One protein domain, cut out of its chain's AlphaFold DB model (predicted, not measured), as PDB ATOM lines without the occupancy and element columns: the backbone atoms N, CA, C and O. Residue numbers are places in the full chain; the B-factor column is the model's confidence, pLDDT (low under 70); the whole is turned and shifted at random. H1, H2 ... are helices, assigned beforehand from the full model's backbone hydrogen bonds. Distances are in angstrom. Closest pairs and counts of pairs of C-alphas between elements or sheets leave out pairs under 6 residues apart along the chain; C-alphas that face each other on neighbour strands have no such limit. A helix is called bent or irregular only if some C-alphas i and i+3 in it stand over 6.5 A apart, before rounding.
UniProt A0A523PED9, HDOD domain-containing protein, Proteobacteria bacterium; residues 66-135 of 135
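Overview. This is residues 66 to 135 of the 135 residues of the protein "HDOD domain-containing protein" of Proteobacteria bacterium (UniProt A0A523PED9). A small helical body with a long arm: the short helix H2 packs crosswise on the first part of H1, and the bent helix H3 runs past the other part of H1 at a looser distance, its second arm, H3b, sticking out beyond the body. With residues 133 to 135 this free arm lengthens the whole, which spans 43 A along its longest axis against 32 A for the body without residues 124 to 135, while a long loop, residues 88 to 102, joins H1 to H2. The printed part has 70 residues, with three named helices in the order H1, H2, H3 and no named strand; the class is all helix. The whole is only just loose, close to compact, with a radius of gyration of the C-alphas of 13.3 A, and it is elongated, spanning 43 by 23 by 18 A.

Along the chain. The printed part begins at Leu 66, C-alpha at (-29.349, -13.899, -61.252). H1 holds residues 75 to 87 and is 18.5 A from first to last C-alpha; C-alpha 75 lies at (-38.896, -5.168, -56.620). H2 holds residues 103 to 108 and is 8.7 A long. H3, residues 112 to 132, was assigned as one helix by its hydrogen bonds, but it is bent: C-alphas 121 and 124 are 6.5 A apart. Its arm H3a, residues 112 to 121, measures 14.4 A. Its arm H3b, residues 124 to 132, measures 13.0 A and ends with C-alpha 132 at (-47.745, -18.667, -35.718).

Arrangement. H1 touches H2 with residues 77 to 81 alone; the closest C-alphas, those of Asp 77 and Ala 104, are 4.7 A apart. The lines of H1 and H2 are about perpendicular, at 79 degrees. H1 and H3a are close but not clearly touching: their closest C-alphas, those of Cys 85 and Met 119, are 7.9 A apart. The lines of H1 and H3a are also about perpendicular, at 73 degrees. H2 and H3a are apart, though they follow each other in the chain. H3a and H3b stand at a tilt of 38 degrees, only just steep. H3b is apart from H1 and from H2. In H1, H2, H3a and H3b every O i to N i+4 pair is within hydrogen-bond range.

Size, cuts and confidence. The two C-alphas farthest apart, those of Thr 71 and Asp 135, are 43.7 A apart. Residues 124 to 135, of which 124 to 132 belong to H3b, stand free; the body without them has 58 residues and spans 32 by 20 by 16 A. The printed part has no cut and ends at Asp 135, the chain's last residue. The link from H1 to H2 is long, with 15 residues; that from H2 to H3a is tight, with 3. The mean pLDDT of the printed part of this model is 81.8; residues 88 to 96 and residue 135 are under 70.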
ATOM      1  N   LEU A  66     -30.512 -14.617 -61.802       92.75
ATOM      2  CA  LEU A  66     -29.349 -13.899 -61.252       92.75
ATOM      3  C   LEU A  66     -28.618 -12.979 -62.245       92.75
ATOM      4  O   LEU A  66     -27.897 -12.069 -61.842       92.75
ATOM      5  N   LYS A  67     -28.798 -13.205 -63.550       93.31
ATOM      6  CA  LYS A  67     -28.179 -12.414 -64.624       93.31
ATOM      7  C   LYS A  67     -29.099 -11.314 -65.154       93.31
ATOM      8  O   LYS A  67     -28.797 -10.707 -66.176       93.31
ATOM      9  N   ARG A  68     -30.242 -11.081 -64.508       93.81
ATOM     10  CA  ARG A  68     -31.198 -10.063 -64.930       93.81
ATOM     11  C   ARG A  68     -30.572  -8.675 -64.851       93.81
ATOM     12  O   ARG A  68     -30.177  -8.213 -63.783       93.81
ATOM     13  N   GLU A  69     -30.615  -7.973 -65.973       91.25
ATOM     14  CA  GLU A  69     -30.318  -6.550 -66.047       91.25
ATOM     15  C   GLU A  69     -31.612  -5.764 -66.261       91.25
ATOM     16  O   GLU A  69     -32.471  -6.140 -67.060       91.25
ATOM     17  N   SER A  70     -31.764  -4.671 -65.520       90.94
ATOM     18  CA  SER A  70     -32.856  -3.712 -65.688       90.94
ATOM     19  C   SER A  70     -32.284  -2.304 -65.633       90.94
ATOM     20  O   SER A  70     -31.266  -2.065 -64.982       90.94
ATOM     21  N   THR A  71     -32.939  -1.372 -66.324       88.25
ATOM     22  CA  THR A  71     -32.492   0.024 -66.414       88.25
ATOM     23  C   THR A  71     -32.569   0.743 -65.070       88.25
ATOM     24  O   THR A  71     -31.721   1.574 -64.763       88.25
ATOM     25  N   THR A  72     -33.575   0.414 -64.261       91.31
ATOM     26  CA  THR A  72     -33.787   0.969 -62.923       91.31
ATOM     27  C   THR A  72     -33.929  -0.150 -61.906       91.31
ATOM     28  O   THR A  72     -34.330  -1.267 -62.243       91.31
ATOM     29  N   ILE A  73     -33.612   0.169 -60.655       94.44
ATOM     30  CA  ILE A  73     -33.899  -0.698 -59.516       94.44
ATOM     31  C   ILE A  73     -35.407  -0.939 -59.383       94.44
ATOM     32  O   ILE A  73     -36.201  -0.007 -59.527       94.44
ATOM     33  N   ASP A  74     -35.797  -2.182 -59.109       95.25
ATOM     34  CA  ASP A  74     -37.192  -2.562 -58.873       95.25
ATOM     35  C   ASP A  74     -37.343  -3.687 -57.832       95.25
ATOM     36  O   ASP A  74     -36.376  -4.147 -57.219       95.25
ATOM     37  N   TYR A  75     -38.586  -4.130 -57.605       95.94
ATOM     38  CA  TYR A  75     -38.896  -5.168 -56.620       95.94
ATOM     39  C   TYR A  75     -38.220  -6.509 -56.906       95.94
ATOM     40  O   TYR A  75     -37.975  -7.265 -55.965       95.94
ATOM     41  N   VAL A  76     -37.918  -6.818 -58.170       96.69
ATOM     42  CA  VAL A  76     -37.258  -8.078 -58.525       96.69
ATOM     43  C   VAL A  76     -35.846  -8.097 -57.951       96.69
ATOM     44  O   VAL A  76     -35.430  -9.121 -57.421       96.69
ATOM     45  N   ASP A  77     -35.137  -6.968 -58.005       95.06
ATOM     46  CA  ASP A  77     -33.768  -6.869 -57.491       95.06
ATOM     47  C   ASP A  77     -33.716  -7.082 -55.976       95.06
ATOM     48  O   ASP A  77     -32.888  -7.845 -55.480       95.06
ATOM     49  N   VAL A  78     -34.642  -6.454 -55.245       93.75
ATOM     50  CA  VAL A  78     -34.749  -6.598 -53.786       93.75
ATOM     51  C   VAL A  78     -35.065  -8.044 -53.408       93.75
ATOM     52  O   VAL A  78     -34.387  -8.623 -52.561       93.75
ATOM     53  N   VAL A  79     -36.083  -8.640 -54.037       94.88
ATOM     54  CA  VAL A  79     -36.521 -10.001 -53.699       94.88
ATOM     55  C   VAL A  79     -35.490 -11.047 -54.115       94.88
ATOM     56  O   VAL A  79     -35.291 -11.999 -53.375       94.88
ATOM     57  N   MET A  80     -34.784 -10.861 -55.231       93.94
ATOM     58  CA  MET A  80     -33.697 -11.752 -55.650       93.94
ATOM     59  C   MET A  80     -32.587 -11.829 -54.603       93.94
ATOM     60  O   MET A  80     -32.202 -12.924 -54.198       93.94
ATOM     61  N   ILE A  81     -32.088 -10.676 -54.140       91.88
ATOM     62  CA  ILE A  81     -31.037 -10.654 -53.116       91.88
ATOM     63  C   ILE A  81     -31.566 -11.211 -51.794       91.88
ATOM     64  O   ILE A  81     -30.908 -12.057 -51.195       91.88
ATOM     65  N   ALA A  82     -32.770 -10.812 -51.369       90.00
ATOM     66  CA  ALA A  82     -33.371 -11.334 -50.143       90.00
ATOM     67  C   ALA A  82     -33.543 -12.863 -50.184       90.00
ATOM     68  O   ALA A  82     -33.232 -13.538 -49.206       90.00
ATOM     69  N   ASN A  83     -33.972 -13.415 -51.323       89.38
ATOM     70  CA  ASN A  83     -34.157 -14.851 -51.496       89.38
ATOM     71  C   ASN A  83     -32.828 -15.617 -51.395       89.38
ATOM     72  O   ASN A  83     -32.742 -16.600 -50.662       89.38
ATOM     73  N   LEU A  84     -31.767 -15.137 -52.055       88.94
ATOM     74  CA  LEU A  84     -30.422 -15.717 -51.924       88.94
ATOM     75  C   LEU A  84     -29.930 -15.688 -50.474       88.94
ATOM     76  O   LEU A  84     -29.362 -16.648 -49.963       88.94
ATOM     77  N   CYS A  85     -30.157 -14.579 -49.781       84.75
ATOM     78  CA  CYS A  85     -29.714 -14.441 -48.406       84.75
ATOM     79  C   CYS A  85     -30.517 -15.322 -47.438       84.75
ATOM     80  O   CYS A  85     -29.927 -15.884 -46.527       84.75
ATOM     81  N   SER A  86     -31.807 -15.553 -47.698       80.38
ATOM     82  CA  SER A  86     -32.639 -16.468 -46.903       80.38
ATOM     83  C   SER A  86     -32.227 -17.942 -47.007       80.38
ATOM     84  O   SER A  86     -32.577 -18.727 -46.128       80.38
ATOM     85  N   HIS A  87     -31.531 -18.338 -48.076       73.44
ATOM     86  CA  HIS A  87     -31.065 -19.714 -48.287       73.44
ATOM     87  C   HIS A  87     -29.634 -19.951 -47.778       73.44
ATOM     88  O   HIS A  87     -29.201 -21.098 -47.666       73.44
ATOM     89  N   ALA A  88     -28.882 -18.890 -47.475       64.06
ATOM     90  CA  ALA A  88     -27.621 -19.007 -46.755       64.06
ATOM     91  C   ALA A  88     -27.926 -19.162 -45.270       64.06
ATOM     92  O   ALA A  88     -28.369 -18.218 -44.627       64.06
ATOM     93  N   GLY A  89     -27.665 -20.340 -44.709       54.19
ATOM     94  CA  GLY A  89     -27.557 -20.453 -43.258       54.19
ATOM     95  C   GLY A  89     -26.535 -19.446 -42.715       54.19
ATOM     96  O   GLY A  89     -25.602 -19.063 -43.425       54.19
ATOM     97  N   ASN A  90     -26.715 -19.053 -41.453       51.78
ATOM     98  CA  ASN A  90     -26.056 -17.952 -40.728       51.78
ATOM     99  C   ASN A  90     -24.510 -17.925 -40.727       51.78
ATOM    100  O   ASN A  90     -23.916 -17.061 -40.092       51.78
ATOM    101  N   GLU A  91     -23.833 -18.843 -41.415       47.91
ATOM    102  CA  GLU A  91     -22.387 -19.032 -41.309       47.91
ATOM    103  C   GLU A  91     -21.624 -18.513 -42.535       47.91
ATOM    104  O   GLU A  91     -20.523 -17.980 -42.383       47.91
ATOM    105  N   HIS A  92     -22.202 -18.560 -43.742       46.66
ATOM    106  CA  HIS A  92     -21.544 -18.107 -44.975       46.66
ATOM    107  C   HIS A  92     -22.560 -17.396 -45.876       46.66
ATOM    108  O   HIS A  92     -23.488 -18.026 -46.370       46.66
ATOM    109  N   GLY A  93     -22.393 -16.082 -46.062       54.88
ATOM    110  CA  GLY A  93     -23.360 -15.199 -46.723       54.88
ATOM    111  C   GLY A  93     -24.005 -15.734 -48.012       54.88
ATOM    112  O   GLY A  93     -23.411 -16.499 -48.764       54.88
ATOM    113  N   CYS A  94     -25.248 -15.299 -48.235       57.81
ATOM    114  CA  CYS A  94     -26.097 -15.472 -49.423       57.81
ATOM    115  C   CYS A  94     -25.685 -16.610 -50.394       57.81
ATOM    116  O   CYS A  94     -24.960 -16.414 -51.368       57.81
ATOM    117  N   SER A  95     -26.172 -17.821 -50.102       60.00
ATOM    118  CA  SER A  95     -26.122 -19.068 -50.887       60.00
ATOM    119  C   SER A  95     -24.775 -19.525 -51.476       60.00
ATOM    120  O   SER A  95     -24.780 -20.338 -52.401       60.00
ATOM    121  N   GLY A  96     -23.620 -19.038 -51.008       65.38
ATOM    122  CA  GLY A  96     -22.332 -19.353 -51.656       65.38
ATOM    123  C   GLY A  96     -22.197 -18.770 -53.074       65.38
ATOM    124  O   GLY A  96     -21.283 -19.131 -53.815       65.38
ATOM    125  N   VAL A  97     -23.104 -17.862 -53.448       75.94
ATOM    126  CA  VAL A  97     -23.053 -17.072 -54.679       75.94
ATOM    127  C   VAL A  97     -22.293 -15.787 -54.374       75.94
ATOM    128  O   VAL A  97     -22.530 -15.146 -53.352       75.94
ATOM    129  N   ASP A  98     -21.404 -15.367 -55.276       83.69
ATOM    130  CA  ASP A  98     -20.750 -14.063 -55.160       83.69
ATOM    131  C   ASP A  98     -21.744 -12.935 -55.488       83.69
ATOM    132  O   ASP A  98     -21.815 -12.428 -56.613       83.69
ATOM    133  N   ILE A  99     -22.563 -12.576 -54.495       85.56
ATOM    134  CA  ILE A  99     -23.629 -11.582 -54.637       85.56
ATOM    135  C   ILE A  99     -23.109 -10.217 -55.095       85.56
ATOM    136  O   ILE A  99     -23.837  -9.505 -55.776       85.56
ATOM    137  N   GLU A 100     -21.851  -9.865 -54.803       86.69
ATOM    138  CA  GLU A 100     -21.250  -8.583 -55.204       86.69
ATOM    139  C   GLU A 100     -21.090  -8.462 -56.724       86.69
ATOM    140  O   GLU A 100     -21.011  -7.358 -57.283       86.69
ATOM    141  N   GLN A 101     -21.071  -9.601 -57.421       88.88
ATOM    142  CA  GLN A 101     -21.029  -9.636 -58.875       88.88
ATOM    143  C   GLN A 101     -22.403  -9.484 -59.527       88.88
ATOM    144  O   GLN A 101     -22.476  -9.188 -60.723       88.88
ATOM    145  N   LEU A 102     -23.486  -9.647 -58.764       91.38
ATOM    146  CA  LEU A 102     -24.835  -9.628 -59.311       91.38
ATOM    147  C   LEU A 102     -25.265  -8.201 -59.687       91.38
ATOM    148  O   LEU A 102     -25.097  -7.272 -58.887       91.38
ATOM    149  N   PRO A 103     -25.895  -8.003 -60.863       93.75
ATOM    150  CA  PRO A 103     -26.419  -6.697 -61.261       93.75
ATOM    151  C   PRO A 103     -27.393  -6.114 -60.229       93.75
ATOM    152  O   PRO A 103     -27.337  -4.921 -59.938       93.75
ATOM    153  N   ALA A 104     -28.256  -6.952 -59.642       93.56
ATOM    154  CA  ALA A 104     -29.207  -6.554 -58.606       93.56
ATOM    155  C   ALA A 104     -28.509  -5.965 -57.368       93.56
ATOM    156  O   ALA A 104     -28.870  -4.879 -56.921       93.56
ATOM    157  N   TYR A 105     -27.460  -6.625 -56.868       92.00
ATOM    158  CA  TYR A 105     -26.708  -6.166 -55.696       92.00
ATOM    159  C   TYR A 105     -26.017  -4.825 -55.949       92.00
ATOM    160  O   TYR A 105     -26.132  -3.894 -55.151       92.00
ATOM    161  N   ARG A 106     -25.351  -4.690 -57.102       91.56
ATOM    162  CA  ARG A 106     -24.678  -3.439 -57.486       91.56
ATOM    163  C   ARG A 106     -25.661  -2.279 -57.619       91.56
ATOM    164  O   ARG A 106     -25.349  -1.176 -57.185       91.56
ATOM    165  N   LYS A 107     -26.852  -2.529 -58.177       92.88
ATOM    166  CA  LYS A 107     -27.927  -1.527 -58.281       92.88
ATOM    167  C   LYS A 107     -28.484  -1.111 -56.920       92.88
ATOM    168  O   LYS A 107     -28.829   0.052 -56.748       92.88
ATOM    169  N   LEU A 108     -28.570  -2.044 -55.973       90.75
ATOM    170  CA  LEU A 108     -29.033  -1.771 -54.610       90.75
ATOM    171  C   LEU A 108     -28.053  -0.896 -53.819       90.75
ATOM    172  O   LEU A 108     -28.472  -0.230 -52.877       90.75
ATOM    173  N   GLY A 109     -26.767  -0.884 -54.189       88.50
ATOM    174  CA  GLY A 109     -25.753  -0.050 -53.537       88.50
ATOM    175  C   GLY A 109     -25.526  -0.397 -52.061       88.50
ATOM    176  O   GLY A 109     -25.047   0.439 -51.297       88.50
ATOM    177  N   LEU A 110     -25.894  -1.612 -51.646       83.25
ATOM    178  CA  LEU A 110     -25.758  -2.080 -50.270       83.25
ATOM    179  C   LEU A 110     -24.318  -2.515 -49.998       83.25
ATOM    180  O   LEU A 110     -23.666  -3.116 -50.848       83.25
ATOM    181  N   SER A 111     -23.833  -2.251 -48.786       85.06
ATOM    182  CA  SER A 111     -22.602  -2.865 -48.292       85.06
ATOM    183  C   SER A 111     -22.905  -4.225 -47.658       85.06
ATOM    184  O   SER A 111     -24.010  -4.454 -47.161       85.06
ATOM    185  N   LYS A 112     -21.911  -5.122 -47.612       79.94
ATOM    186  CA  LYS A 112     -22.025  -6.410 -46.902       79.94
ATOM    187  C   LYS A 112     -22.472  -6.235 -45.447       79.94
ATOM    188  O   LYS A 112     -23.353  -6.956 -45.002       79.94
ATOM    189  N   ASN A 113     -21.926  -5.243 -44.741       80.88
ATOM    190  CA  ASN A 113     -22.272  -4.979 -43.341       80.88
ATOM    191  C   ASN A 113     -23.717  -4.494 -43.184       80.88
ATOM    192  O   ASN A 113     -24.401  -4.915 -42.257       80.88
ATOM    193  N   ALA A 114     -24.191  -3.632 -44.090       82.81
ATOM    194  CA  ALA A 114     -25.577  -3.175 -44.068       82.81
ATOM    195  C   ALA A 114     -26.546  -4.335 -44.330       82.81
ATOM    196  O   ALA A 114     -27.554  -4.458 -43.644       82.81
ATOM    197  N   LEU A 115     -26.217  -5.211 -45.283       82.94
ATOM    198  CA  LEU A 115     -27.021  -6.395 -45.575       82.94
ATOM    199  C   LEU A 115     -27.038  -7.387 -44.402       82.94
ATOM    200  O   LEU A 115     -28.104  -7.875 -44.048       82.94
ATOM    201  N   ALA A 116     -25.886  -7.637 -43.773       81.19
ATOM    202  CA  ALA A 116     -25.789  -8.512 -42.604       81.19
ATOM    203  C   ALA A 116     -26.621  -7.992 -41.421       81.19
ATOM    204  O   ALA A 116     -27.364  -8.764 -40.824       81.19
ATOM    205  N   GLY A 117     -26.571  -6.684 -41.141       82.31
ATOM    206  CA  GLY A 117     -27.389  -6.080 -40.084       82.31
ATOM    207  C   GLY A 117     -28.895  -6.217 -40.338       82.31
ATOM    208  O   GLY A 117     -29.644  -6.519 -39.416       82.31
ATOM    209  N   VAL A 118     -29.339  -6.072 -41.594       83.00
ATOM    210  CA  VAL A 118     -30.752  -6.284 -41.970       83.00
ATOM    211  C   VAL A 118     -31.179  -7.742 -41.771       83.00
ATOM    212  O   VAL A 118     -32.309  -7.996 -41.354       83.00
ATOM    213  N   MET A 119     -30.302  -8.705 -42.068       82.50
ATOM    214  CA  MET A 119     -30.593 -10.124 -41.845       82.50
ATOM    215  C   MET A 119     -30.706 -10.449 -40.352       82.50
ATOM    216  O   MET A 119     -31.694 -11.052 -39.948       82.50
ATOM    217  N   GLU A 120     -29.760  -9.977 -39.536       81.12
ATOM    218  CA  GLU A 120     -29.755 -10.201 -38.083       81.12
ATOM    219  C   GLU A 120     -31.007  -9.620 -37.402       81.12
ATOM    220  O   GLU A 120     -31.613 -10.265 -36.548       81.12
ATOM    221  N   GLU A 121     -31.460  -8.435 -37.828       81.44
ATOM    222  CA  GLU A 121     -32.706  -7.835 -37.330       81.44
ATOM    223  C   GLU A 121     -33.952  -8.640 -37.754       81.44
ATOM    224  O   GLU A 121     -34.937  -8.722 -37.014       81.44
ATOM    225  N   SER A 122     -33.911  -9.273 -38.930       80.94
ATOM    226  CA  SER A 122     -35.043 -10.025 -39.485       80.94
ATOM    227  C   SER A 122     -35.220 -11.413 -38.858       80.94
ATOM    228  O   SER A 122     -36.345 -11.919 -38.829       80.94
ATOM    229  N   ASP A 123     -34.155 -12.026 -38.334       80.75
ATOM    230  CA  ASP A 123     -34.177 -13.391 -37.784       80.75
ATOM    231  C   ASP A 123     -35.202 -13.560 -36.650       80.75
ATOM    232  O   ASP A 123     -35.950 -14.543 -36.622       80.75
ATOM    233  N   GLY A 124     -35.300 -12.575 -35.750       79.62
ATOM    234  CA  GLY A 124     -36.272 -12.593 -34.652       79.62
ATOM    235  C   GLY A 124     -37.723 -12.587 -35.146       79.62
ATOM    236  O   GLY A 124     -38.559 -13.344 -34.653       79.62
ATOM    237  N   PHE A 125     -38.008 -11.792 -36.178       79.62
ATOM    238  CA  PHE A 125     -39.342 -11.691 -36.772       79.62
ATOM    239  C   PHE A 125     -39.727 -12.956 -37.555       79.62
ATOM    240  O   PHE A 125     -40.869 -13.414 -37.498       79.62
ATOM    241  N   ILE A 126     -38.766 -13.566 -38.260       79.94
ATOM    242  CA  ILE A 126     -38.977 -14.837 -38.970       79.94
ATOM    243  C   ILE A 126     -39.285 -15.965 -37.976       79.94
ATOM    244  O   ILE A 126     -40.172 -16.782 -38.242       79.94
ATOM    245  N   ALA A 127     -38.584 -16.012 -36.838       81.19
ATOM    246  CA  ALA A 127     -38.841 -16.999 -35.792       81.19
ATOM    247  C   ALA A 127     -40.261 -16.871 -35.214       81.19
ATOM    248  O   ALA A 127     -40.940 -17.883 -35.033       81.19
ATOM    249  N   GLU A 128     -40.734 -15.641 -35.000       84.12
ATOM    250  CA  GLU A 128     -42.089 -15.365 -34.516       84.12
ATOM    251  C   GLU A 128     -43.167 -15.812 -35.521       84.12
ATOM    252  O   GLU A 128     -44.069 -16.572 -35.166       84.12
ATOM    253  N   ILE A 129     -43.042 -15.427 -36.801       83.00
ATOM    254  CA  ILE A 129     -43.975 -15.856 -37.862       83.00
ATOM    255  C   ILE A 129     -44.007 -17.378 -37.996       83.00
ATOM    256  O   ILE A 129     -45.074 -17.961 -38.189       83.00
ATOM    257  N   ARG A 130     -42.847 -18.039 -37.897       79.25
ATOM    258  CA  ARG A 130     -42.779 -19.503 -37.963       79.25
ATOM    259  C   ARG A 130     -43.541 -20.152 -36.806       79.25
ATOM    260  O   ARG A 130     -44.172 -21.178 -37.041       79.25
ATOM    261  N   GLY A 131     -43.520 -19.550 -35.616       83.38
ATOM    262  CA  GLY A 131     -44.338 -19.977 -34.480       83.38
ATOM    263  C   GLY A 131     -45.834 -19.934 -34.801       83.38
ATOM    264  O   GLY A 131     -46.512 -20.944 -34.654       83.38
ATOM    265  N   PHE A 132     -46.325 -18.823 -35.360       84.38
ATOM    266  CA  PHE A 132     -47.745 -18.667 -35.718       84.38
ATOM    267  C   PHE A 132     -48.263 -19.649 -36.781       84.38
ATOM    268  O   PHE A 132     -49.470 -19.840 -36.886       84.38
ATOM    269  N   LEU A 133     -47.386 -20.223 -37.610       72.38
ATOM    270  CA  LEU A 133     -47.769 -21.161 -38.676       72.38
ATOM    271  C   LEU A 133     -47.736 -22.634 -38.234       72.38
ATOM    272  O   LEU A 133     -48.080 -23.506 -39.034       72.38
ATOM    273  N   GLN A 134     -47.270 -22.920 -37.015       70.00
ATOM    274  CA  GLN A 134     -47.210 -24.270 -36.442       70.00
ATOM    275  C   GLN A 134     -48.349 -24.560 -35.447       70.00
ATOM    276  O   GLN A 134     -48.493 -25.715 -35.043       70.00
ATOM    277  N   ASP A 135     -49.148 -23.542 -35.111       45.75
ATOM    278  CA  ASP A 135     -50.383 -23.617 -34.315       45.75
ATOM    279  C   ASP A 135     -51.632 -23.746 -35.211       45.75
ATOM    280  O   ASP A 135     -52.586 -24.450 -34.801       45.75
TER     281      ASP A 135